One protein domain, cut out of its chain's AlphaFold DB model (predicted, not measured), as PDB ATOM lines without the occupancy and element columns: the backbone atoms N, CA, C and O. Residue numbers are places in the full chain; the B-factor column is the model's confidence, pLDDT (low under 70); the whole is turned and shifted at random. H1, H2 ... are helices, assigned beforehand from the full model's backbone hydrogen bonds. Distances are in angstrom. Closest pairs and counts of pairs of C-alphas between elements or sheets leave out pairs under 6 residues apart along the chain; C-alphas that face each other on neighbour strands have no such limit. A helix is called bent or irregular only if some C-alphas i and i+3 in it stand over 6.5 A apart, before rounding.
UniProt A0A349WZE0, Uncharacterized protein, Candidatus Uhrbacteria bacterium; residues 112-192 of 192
ATOM      1  N   ILE A 112     274.424 277.421 273.523       95.94
ATOM      2  CA  ILE A 112     273.097 277.672 272.962       95.94
ATOM      3  C   ILE A 112     272.719 276.644 271.893       95.94
ATOM      4  O   ILE A 112     271.547 276.354 271.681       95.94
ATOM      5  N   CYS A 113     273.711 276.035 271.241       96.31
ATOM      6  CA  CYS A 113     273.488 275.002 270.240       96.31
ATOM      7  C   CYS A 113     272.776 273.761 270.796       96.31
ATOM      8  O   CYS A 113     272.101 273.101 270.017       96.31
ATOM      9  N   SER A 114     272.855 273.482 272.104       96.69
ATOM     10  CA  SER A 114     272.127 272.362 272.730       96.69
ATOM     11  C   SER A 114     270.607 272.515 272.737       96.69
ATOM     12  O   SER A 114     269.904 271.515 272.824       96.69
ATOM     13  N   SER A 115     270.085 273.737 272.601       97.00
ATOM     14  CA  SER A 115     268.648 274.001 272.434       97.00
ATOM     15  C   SER A 115     268.283 274.440 271.015       97.00
ATOM     16  O   SER A 115     267.131 274.769 270.740       97.00
ATOM     17  N   CYS A 116     269.252 274.485 270.098       97.31
ATOM     18  CA  CYS A 116     269.006 274.895 268.725       97.31
ATOM     19  C   CYS A 116     268.431 273.717 267.925       97.31
ATOM     20  O   CYS A 116     269.125 272.711 267.771       97.31
ATOM     21  N   PRO A 117     267.235 273.842 267.322       97.25
ATOM     22  CA  PRO A 117     266.635 272.748 266.554       97.25
ATOM     23  C   PRO A 117     267.396 272.426 265.259       97.25
ATOM     24  O   PRO A 117     267.223 271.359 264.687       97.25
ATOM     25  N   PHE A 118     268.264 273.331 264.800       96.88
ATOM     26  CA  PHE A 118     269.162 273.080 263.672       96.88
ATOM     27  C   PHE A 118     270.454 272.367 264.067       96.88
ATOM     28  O   PHE A 118     271.282 272.080 263.201       96.88
ATOM     29  N   SER A 119     270.700 272.146 265.356       96.38
ATOM     30  CA  SER A 119     271.869 271.390 265.778       96.38
ATOM     31  C   SER A 119     271.682 269.914 265.440       96.38
ATOM     32  O   SER A 119     270.612 269.354 265.650       96.38
ATOM     33  N   LYS A 120     272.744 269.260 264.966       96.38
ATOM     34  CA  LYS A 120     272.739 267.807 264.746       96.38
ATOM     35  C   LYS A 120     272.901 266.997 266.043       96.38
ATOM     36  O   LYS A 120     272.942 265.773 265.994       96.38
ATOM     37  N   GLY A 121     272.979 267.666 267.194       95.69
ATOM     38  CA  GLY A 121     273.027 267.021 268.502       95.69
ATOM     39  C   GLY A 121     274.434 266.677 268.984       95.69
ATOM     40  O   GLY A 121     275.426 266.788 268.264       95.69
ATOM     41  N   VAL A 122     274.504 266.251 270.244       95.38
ATOM     42  CA  VAL A 122     275.760 265.994 270.957       95.38
ATOM     43  C   VAL A 122     276.573 264.843 270.363       95.38
ATOM     44  O   VAL A 122     277.794 264.927 270.321       95.38
ATOM     45  N   GLU A 123     275.914 263.809 269.833       95.19
ATOM     46  CA  GLU A 123     276.602 262.660 269.226       95.19
ATOM     47  C   GLU A 123     277.422 263.075 267.996       95.19
ATOM     48  O   GLU A 123     278.561 262.642 267.838       95.19
ATOM     49  N   GLU A 124     276.892 263.984 267.166       94.94
ATOM     50  CA  GLU A 124     277.643 264.551 266.039       94.94
ATOM     51  C   GLU A 124     278.834 265.381 266.543       94.94
ATOM     52  O   GLU A 124     279.928 265.282 265.992       94.94
ATOM     53  N   MET A 125     278.669 266.164 267.618       94.44
ATOM     54  CA  MET A 125     279.787 266.911 268.215       94.44
ATOM     55  C   MET A 125     280.908 265.974 268.672       94.44
ATOM     56  O   MET A 125     282.082 266.255 268.435       94.44
ATOM     57  N   ILE A 126     280.555 264.857 269.312       92.12
ATOM     58  CA  ILE A 126     281.517 263.861 269.789       92.12
ATOM     59  C   ILE A 126     282.237 263.203 268.610       92.12
ATOM     60  O   ILE A 126     283.469 263.149 268.599       92.12
ATOM     61  N   ALA A 127     281.484 262.769 267.595       91.12
ATOM     62  CA  ALA A 127     282.026 262.151 266.388       91.12
ATOM     63  C   ALA A 127     282.965 263.092 265.613       91.12
ATOM     64  O   ALA A 127     283.976 262.647 265.073       91.12
ATOM     65  N   LEU A 128     282.671 264.397 265.600       90.19
ATOM     66  CA  LEU A 128     283.495 265.422 264.954       90.19
ATOM     67  C   LEU A 128     284.650 265.936 265.829       90.19
ATOM     68  O   LEU A 128     285.321 266.895 265.449       90.19
ATOM     69  N   GLY A 129     284.900 265.344 266.999       88.25
ATOM     70  CA  GLY A 129     286.015 265.755 267.855       88.25
ATOM     71  C   GLY A 129     285.824 267.134 268.494       88.25
ATOM     72  O   GLY A 129     286.782 267.891 268.618       88.25
ATOM     73  N   GLY A 130     284.593 267.475 268.884       89.06
ATOM     74  CA  GLY A 130     284.272 268.715 269.596       89.06
ATOM     75  C   GLY A 130     283.869 269.890 268.700       89.06
ATOM     76  O   GLY A 130     283.584 270.969 269.216       89.06
ATOM     77  N   VAL A 131     283.799 269.706 267.377       93.00
ATOM     78  CA  VAL A 131     283.268 270.729 266.460       93.00
ATOM     79  C   VAL A 131     281.770 270.920 266.712       93.00
ATOM     80  O   VAL A 131     281.004 269.958 266.748       93.00
ATOM     81  N   VAL A 132     281.340 272.176 266.855       94.38
ATOM     82  CA  VAL A 132     279.940 272.553 267.066       94.38
ATOM     83  C   VAL A 132     279.089 272.029 265.897       94.38
ATOM     84  O   VAL A 132     279.300 272.436 264.750       94.38
ATOM     85  N   PRO A 133     278.091 271.172 266.166       94.19
ATOM     86  CA  PRO A 133     277.361 270.432 265.140       94.19
ATOM     87  C   PRO A 133     276.216 271.281 264.563       94.19
ATOM     88  O   PRO A 133     275.033 271.001 264.769       94.19
ATOM     89  N   CYS A 134     276.557 272.379 263.889       95.06
ATOM     90  CA  CYS A 134     275.591 273.316 263.310       95.06
ATOM     91  C   CYS A 134     275.056 272.806 261.962       95.06
ATOM     92  O   CYS A 134     275.817 272.659 261.012       95.06
ATOM     93  N   GLY A 135     273.741 272.597 261.843       93.94
ATOM     94  CA  GLY A 135     273.100 272.192 260.585       93.94
ATOM     95  C   GLY A 135     272.903 273.320 259.564       93.94
ATOM     96  O   GLY A 135     272.571 273.045 258.415       93.94
ATOM     97  N   LEU A 136     273.111 274.583 259.954       92.19
ATOM     98  CA  LEU A 136     273.004 275.740 259.051       92.19
ATOM     99  C   LEU A 136     274.352 276.183 258.471       92.19
ATOM    100  O   LEU A 136     274.387 276.824 257.421       92.19
ATOM    101  N   TRP A 137     275.456 275.860 259.144       89.75
ATOM    102  CA  TRP A 137     276.798 276.243 258.722       89.75
ATOM    103  C   TRP A 137     277.461 275.095 257.967       89.75
ATOM    104  O   TRP A 137     277.432 273.952 258.409       89.75
ATOM    105  N   ARG A 138     278.074 275.399 256.819       83.88
ATOM    106  CA  ARG A 138     278.756 274.392 255.984       83.88
ATOM    107  C   ARG A 138     280.240 274.215 256.317       83.88
ATOM    108  O   ARG A 138     280.858 273.297 255.792       83.88
ATOM    109  N   GLY A 139     280.814 275.104 257.125       86.00
ATOM    110  CA  GLY A 139     282.206 275.019 257.569       86.00
ATOM    111  C   GLY A 139     282.348 274.352 258.938       86.00
ATOM    112  O   GLY A 139     281.414 273.749 259.460       86.00
ATOM    113  N   MET A 140     283.520 274.517 259.550       87.25
ATOM    114  CA  MET A 140     283.792 274.046 260.911       87.25
ATOM    115  C   MET A 140     283.648 275.195 261.910       87.25
ATOM    116  O   MET A 140     284.142 276.297 261.674       87.25
ATOM    117  N   LEU A 141     282.975 274.931 263.028       89.19
ATOM    118  CA  LEU A 141     282.856 275.844 264.162       89.19
ATOM    119  C   LEU A 141     283.468 275.162 265.383       89.19
ATOM    120  O   LEU A 141     282.834 274.313 265.991       89.19
ATOM    121  N   TYR A 142     284.705 275.500 265.740       82.62
ATOM    122  CA  TYR A 142     285.401 274.817 266.840       82.62
ATOM    123  C   TYR A 142     284.914 275.251 268.227       82.62
ATOM    124  O   TYR A 142     284.918 274.459 269.163       82.62
ATOM    125  N   ARG A 143     284.487 276.511 268.380       81.50
ATOM    126  CA  ARG A 143     283.993 277.055 269.651       81.50
ATOM    127  C   ARG A 143     283.139 278.295 269.414       81.50
ATOM    128  O   ARG A 143     283.398 279.062 268.491       81.50
ATOM    129  N   LEU A 144     282.161 278.524 270.289       85.56
ATOM    130  CA  LEU A 144     281.469 279.808 270.378       85.56
ATOM    131  C   LEU A 144     282.231 280.746 271.316       85.56
ATOM    132  O   LEU A 144     282.482 280.403 272.472       85.56
ATOM    133  N   THR A 145     282.564 281.942 270.836       82.81
ATOM    134  CA  THR A 145     283.122 283.021 271.670       82.81
ATOM    135  C   THR A 145     282.133 283.461 272.748       82.81
ATOM    136  O   THR A 145     282.529 283.735 273.877       82.81
ATOM    137  N   GLN A 146     280.841 283.469 272.417       90.44
ATOM    138  CA  GLN A 146     279.739 283.723 273.337       90.44
ATOM    139  C   GLN A 146     278.824 282.494 273.372       90.44
ATOM    140  O   GLN A 146     278.106 282.248 272.402       90.44
ATOM    141  N   PRO A 147     278.805 281.711 274.464       92.38
ATOM    142  CA  PRO A 147     278.074 280.446 274.494       92.38
ATOM    143  C   PRO A 147     276.553 280.621 274.411       92.38
ATOM    144  O   PRO A 147     275.868 279.663 274.090       92.38
ATOM    145  N   TYR A 148     276.017 281.814 274.675       94.38
ATOM    146  CA  TYR A 148     274.589 282.139 274.579       94.38
ATOM    147  C   TYR A 148     274.184 282.757 273.226       94.38
ATOM    148  O   TYR A 148     272.998 282.996 273.002       94.38
ATOM    149  N   THR A 149     275.133 283.016 272.320       93.12
ATOM    150  CA  THR A 149     274.876 283.679 271.029       93.12
ATOM    151  C   THR A 149     275.125 282.711 269.876       93.12
ATOM    152  O   THR A 149     276.151 282.036 269.821       93.12
ATOM    153  N   CYS A 150     274.190 282.641 268.925       94.00
ATOM    154  CA  CYS A 150     274.369 281.851 267.706       94.00
ATOM    155  C   CYS A 150     275.522 282.424 266.866       94.00
ATOM    156  O   CYS A 150     275.528 283.619 266.582       94.00
ATOM    157  N   ALA A 151     276.460 281.583 266.410       92.44
ATOM    158  CA  ALA A 151     277.583 282.022 265.570       92.44
ATOM    159  C   ALA A 151     277.118 282.720 264.280       92.44
ATOM    160  O   ALA A 151     277.705 283.713 263.872       92.44
ATOM    161  N   MET A 152     276.018 282.253 263.681       91.75
ATOM    162  CA  MET A 152     275.446 282.873 262.481       91.75
ATOM    163  C   MET A 152     274.959 284.303 262.734       91.75
ATOM    164  O   MET A 152     275.020 285.131 261.831       91.75
ATOM    165  N   VAL A 153     274.493 284.582 263.954       93.12
ATOM    166  CA  VAL A 153     274.078 285.922 264.379       93.12
ATOM    167  C   VAL A 153     275.297 286.763 264.755       93.12
ATOM    168  O   VAL A 153     275.396 287.910 264.353       93.12
ATOM    169  N   ALA A 154     276.264 286.184 265.472       90.38
ATOM    170  CA  ALA A 154     277.489 286.879 265.874       90.38
ATOM    171  C   ALA A 154     278.402 287.267 264.696       90.38
ATOM    172  O   ALA A 154     279.239 288.152 264.843       90.38
ATOM    173  N   SER A 155     278.276 286.587 263.555       88.75
ATOM    174  CA  SER A 155     279.027 286.864 262.324       88.75
ATOM    175  C   SER A 155     278.205 287.612 261.268       88.75
ATOM    176  O   SER A 155     278.562 287.572 260.095       88.75
ATOM    177  N   ASP A 156     277.090 288.239 261.659       89.81
ATOM    178  CA  ASP A 156     276.216 289.052 260.796       89.81
ATOM    179  C   ASP A 156     275.681 288.333 259.540       89.81
ATOM    180  O   ASP A 156     275.204 288.956 258.592       89.81
ATOM    181  N   HIS A 157     275.707 286.997 259.522       89.75
ATOM    182  CA  HIS A 157     275.067 286.222 258.461       89.75
ATOM    183  C   HIS A 157     273.541 286.211 258.621       89.75
ATOM    184  O   HIS A 157     272.821 286.005 257.645       89.75
ATOM    185  N   TRP A 158     273.061 286.356 259.859       93.38
ATOM    186  CA  TRP A 158     271.653 286.351 260.251       93.38
ATOM    187  C   TRP A 158     271.408 287.461 261.268       93.38
ATOM    188  O   TRP A 158     272.260 287.729 262.109       93.38
ATOM    189  N   THR A 159     270.217 288.057 261.249       95.31
ATOM    190  CA  THR A 159     269.759 288.855 262.389       95.31
ATOM    191  C   THR A 159     269.174 287.917 263.443       95.31
ATOM    192  O   THR A 159     268.781 286.786 263.145       95.31
ATOM    193  N   GLN A 160     269.108 288.376 264.696       95.06
ATOM    194  CA  GLN A 160     268.447 287.604 265.750       95.06
ATOM    195  C   GLN A 160     266.982 287.317 265.381       95.06
ATOM    196  O   GLN A 160     266.535 286.182 265.510       95.06
ATOM    197  N   GLU A 161     266.281 288.329 264.869       96.50
ATOM    198  CA  GLU A 161     264.884 288.242 264.437       96.50
ATOM    199  C   GLU A 161     264.699 287.210 263.319       96.50
ATOM    200  O   GLU A 161     263.910 286.283 263.474       96.50
ATOM    201  N   SER A 162     265.496 287.269 262.243       96.56
ATOM    202  CA  SER A 162     265.338 286.334 261.120       96.56
ATOM    203  C   SER A 162     265.656 284.886 261.500       96.56
ATOM    204  O   SER A 162     265.095 283.940 260.937       96.56
ATOM    205  N   PHE A 163     266.547 284.690 262.475       96.44
ATOM    206  CA  PHE A 163     266.847 283.374 263.018       96.44
ATOM    207  C   PHE A 163     265.700 282.829 263.879       96.44
ATOM    208  O   PHE A 163     265.292 281.680 263.694       96.44
ATOM    209  N   GLU A 164     265.148 283.647 264.775       97.19
ATOM    210  CA  GLU A 164     264.007 283.284 265.624       97.19
ATOM    211  C   GLU A 164     262.745 283.003 264.798       97.19
ATOM    212  O   GLU A 164     262.106 281.966 264.993       97.19
ATOM    213  N   GLU A 165     262.440 283.845 263.806       97.44
ATOM    214  CA  GLU A 165     261.348 283.624 262.852       97.44
ATOM    215  C   GLU A 165     261.508 282.299 262.106       97.44
ATOM    216  O   GLU A 165     260.541 281.562 261.897       97.44
ATOM    217  N   LYS A 166     262.737 281.951 261.706       97.25
ATOM    218  CA  LYS A 166     262.990 280.678 261.034       97.25
ATOM    219  C   LYS A 166     262.780 279.488 261.965       97.25
ATOM    220  O   LYS A 166     262.175 278.508 261.529       97.25
ATOM    221  N   ILE A 167     263.245 279.557 263.217       98.00
ATOM    222  CA  ILE A 167     262.954 278.519 264.218       98.00
ATOM    223  C   ILE A 167     261.441 278.356 264.356       98.00
ATOM    224  O   ILE A 167     260.933 277.240 264.243       98.00
ATOM    225  N   GLN A 168     260.720 279.463 264.543       98.19
ATOM    226  CA  GLN A 168     259.272 279.457 264.710       98.19
ATOM    227  C   GLN A 168     258.559 278.832 263.508       98.19
ATOM    228  O   GLN A 168     257.668 278.004 263.680       98.19
ATOM    229  N   ARG A 169     258.971 279.201 262.292       98.12
ATOM    230  CA  ARG A 169     258.366 278.720 261.046       98.12
ATOM    231  C   ARG A 169     258.615 277.233 260.800       98.12
ATOM    232  O   ARG A 169     257.725 276.560 260.291       98.12
ATOM    233  N   GLU A 170     259.808 276.727 261.106       98.25
ATOM    234  CA  GLU A 170     260.209 275.354 260.748       98.25
ATOM    235  C   GLU A 170     260.001 274.336 261.876       98.25
ATOM    236  O   GLU A 170     259.763 273.165 261.593       98.25
ATOM    237  N   TYR A 171     260.037 274.771 263.138       97.94
ATOM    238  CA  TYR A 171     259.962 273.892 264.315       97.94
ATOM    239  C   TYR A 171     258.897 274.322 265.338       97.94
ATOM    240  O   TYR A 171     258.670 273.626 266.329       97.94
ATOM    241  N   GLY A 172     258.201 275.436 265.096       98.12
ATOM    242  CA  GLY A 172     257.081 275.904 265.911       98.12
ATOM    243  C   GLY A 172     257.479 276.711 267.150       98.12
ATOM    244  O   GLY A 172     258.645 276.823 267.528       98.12
ATOM    245  N   ASN A 173     256.461 277.260 267.823       98.00
ATOM    246  CA  ASN A 173     256.627 278.131 268.996       98.00
ATOM    247  C   ASN A 173     257.364 277.456 270.156       98.00
ATOM    248  O   ASN A 173     258.130 278.115 270.845       98.00
ATOM    249  N   ARG A 174     257.158 276.149 270.365       98.06
ATOM    250  CA  ARG A 174     257.806 275.420 271.463       98.06
ATOM    251  C   ARG A 174     259.327 275.411 271.313       98.06
ATOM    252  O   ARG A 174     260.020 275.759 272.257       98.06
ATOM    253  N   ALA A 175     259.830 275.085 270.122       97.88
ATOM    254  CA  ALA A 175     261.267 275.080 269.857       97.88
ATOM    255  C   ALA A 175     261.880 276.480 270.012       97.88
ATOM    256  O   ALA A 175     262.983 276.619 270.538       97.88
ATOM    257  N   LEU A 176     261.152 277.525 269.597       98.38
ATOM    258  CA  LEU A 176     261.573 278.907 269.821       98.38
ATOM    259  C   LEU A 176     261.644 279.239 271.319       98.38
ATOM    260  O   LEU A 176     262.637 279.809 271.768       98.38
ATOM    261  N   SER A 177     260.626 278.868 272.097       98.12
ATOM    262  CA  SER A 177     260.610 279.082 273.547       98.12
ATOM    263  C   SER A 177     261.771 278.372 274.246       98.12
ATOM    264  O   SER A 177     262.485 279.021 275.006       98.12
ATOM    265  N   ASP A 178     262.017 277.096 273.930       97.75
ATOM    266  CA  ASP A 178     263.127 276.318 274.498       97.75
ATOM    267  C   ASP A 178     264.492 276.961 274.158       97.75
ATOM    268  O   ASP A 178     265.398 277.044 274.996       97.75
ATOM    269  N   PHE A 179     264.639 277.474 272.929       97.75
ATOM    270  CA  PHE A 179     265.836 278.192 272.496       97.75
ATOM    271  C   PHE A 179     266.059 279.488 273.294       97.75
ATOM    272  O   PHE A 179     267.158 279.711 273.813       97.75
ATOM    273  N   ILE A 180     265.023 280.322 273.425       97.50
ATOM    274  CA  ILE A 180     265.074 281.591 274.168       97.50
ATOM    275  C   ILE A 180     265.344 281.339 275.657       97.50
ATOM    276  O   ILE A 180     266.193 282.009 276.246       97.50
ATOM    277  N   GLU A 181     264.692 280.347 276.266       97.56
ATOM    278  CA  GLU A 181     264.906 280.005 277.675       97.56
ATOM    279  C   GLU A 181     266.368 279.614 277.937       97.56
ATOM    280  O   GLU A 181     267.003 280.127 278.867       97.56
ATOM    281  N   LYS A 182     266.948 278.757 277.084       96.88
ATOM    282  CA  LYS A 182     268.365 278.380 277.191       96.88
ATOM    283  C   LYS A 182     269.280 279.596 277.031       96.88
ATOM    284  O   LYS A 182     270.240 279.718 277.794       96.88
ATOM    285  N   LYS A 183     268.993 280.494 276.081       96.00
ATOM    286  CA  LYS A 183     269.756 281.737 275.867       96.00
ATOM    287  C   LYS A 183     269.795 282.590 277.127       96.00
ATOM    288  O   LYS A 183     270.884 282.951 277.575       96.00
ATOM    289  N   GLU A 184     268.641 282.853 277.734       96.00
ATOM    290  CA  GLU A 184     268.557 283.671 278.947       96.00
ATOM    291  C   GLU A 184     269.214 282.989 280.153       96.00
ATOM    292  O   GLU A 184     269.954 283.631 280.906       96.00
ATOM    293  N   LYS A 185     269.043 281.669 280.301       95.88
ATOM    294  CA  LYS A 185     269.724 280.880 281.340       95.88
ATOM    295  C   LYS A 185     271.247 280.964 281.219       95.88
ATOM    296  O   LYS A 185     271.926 281.218 282.215       95.88
ATOM    297  N   LEU A 186     271.789 280.769 280.014       95.00
ATOM    298  CA  LEU A 186     273.231 280.839 279.763       95.00
ATOM    299  C   LEU A 186     273.766 282.256 279.991       95.00
ATOM    300  O   LEU A 186     274.780 282.421 280.669       95.00
ATOM    301  N   ARG A 187     273.062 283.283 279.507       93.31
ATOM    302  CA  ARG A 187     273.438 284.687 279.710       93.31
ATOM    303  C   ARG A 187     273.494 285.052 281.197       93.31
ATOM    304  O   ARG A 187     274.484 285.620 281.646       93.31
ATOM    305  N   SER A 188     272.479 284.656 281.964       91.44
ATOM    306  CA  SER A 188     272.393 284.920 283.410       91.44
ATOM    307  C   SER A 188     273.478 284.208 284.222       91.44
ATOM    308  O   SER A 188     273.839 284.658 285.308       91.44
ATOM    309  N   SER A 189     273.982 283.075 283.725       87.50
ATOM    310  CA  SER A 189     275.027 282.299 284.400       87.50
ATOM    311  C   SER A 189     276.422 282.918 284.292       87.50
ATOM    312  O   SER A 189     277.284 282.581 285.092       87.50
ATOM    313  N   LEU A 190     276.633 283.828 283.334       77.81
ATOM    314  CA  LEU A 190     277.916 284.504 283.098       77.81
ATOM    315  C   LEU A 190     278.020 285.872 283.780       77.81
ATOM    316  O   LEU A 190     279.097 286.454 283.824       77.81
ATOM    317  N   THR A 191     276.902 286.408 284.273       70.88
ATOM    318  CA  THR A 191     276.843 287.691 284.991       70.88
ATOM    319  C   THR A 191     276.913 287.531 286.513       70.88
ATOM    320  O   THR A 191     276.712 288.509 287.231       70.88
ATOM    321  N   LYS A 192     277.132 286.309 287.005       53.28
ATOM    322  CA  LYS A 192     277.325 285.971 288.420       53.28
ATOM    323  C   LYS A 192     278.784 285.632 288.668       53.28
ATOM    324  O   LYS A 192     279.262 285.992 289.762       53.28
TER     325      LYS A 192
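What this domain is: This is residues 112 to 192 of the 192 residues of an uncharacterized protein of Candidatus Uhrbacteria bacterium (UniProt A0A349WZE0). A long bent helix, H4, folds back as a V of two arms along one side. Short helices H1, H2, H3 and loops make the rest, H1 packed on arm H4b and H2 far out. The 81 printed residues hold four named helices, H1 to H4 in order: all helix, compact, radius of gyration of the C-alphas 12.4 A, spans 34 by 31 by 24 A.

Where its parts are: H1 is residues 112 to 115, from C-alpha 112 at (273.097, 277.672, 272.962); H2 122 to 127; H3 151 to 154. H4, assigned as one helix by its hydrogen bonds, residues 160 to 190, is bent: C-alphas 170 and 173 are 9.4 A apart. Arm H4a, 160 to 170, spans 15.6 A; H4b, 173 to 190, 26.3 A, ending at C-alpha 190 (277.916, 284.504, 283.098).

How they stand to each other: H1 touches H4b, closest C-alphas Ser 115 and Phe 179, 5.0 A. H4a touches H4b at residues 173 to 176 alone, closest C-alphas Gln 168 and Leu 176, 5.6 A, opposite ways at a steep tilt of 37 degrees, only just past shallow. H2 and H3 are apart. Every O i to N i+4 pair is within hydrogen-bond range in H2 and H4a, 13 of 14 in H4b; H1 and H3 are too short for one.

The domain as a whole: The printed part has no cut. The H2 to H3 link is long, 23 residues. Residue 192 has pLDDT under 70.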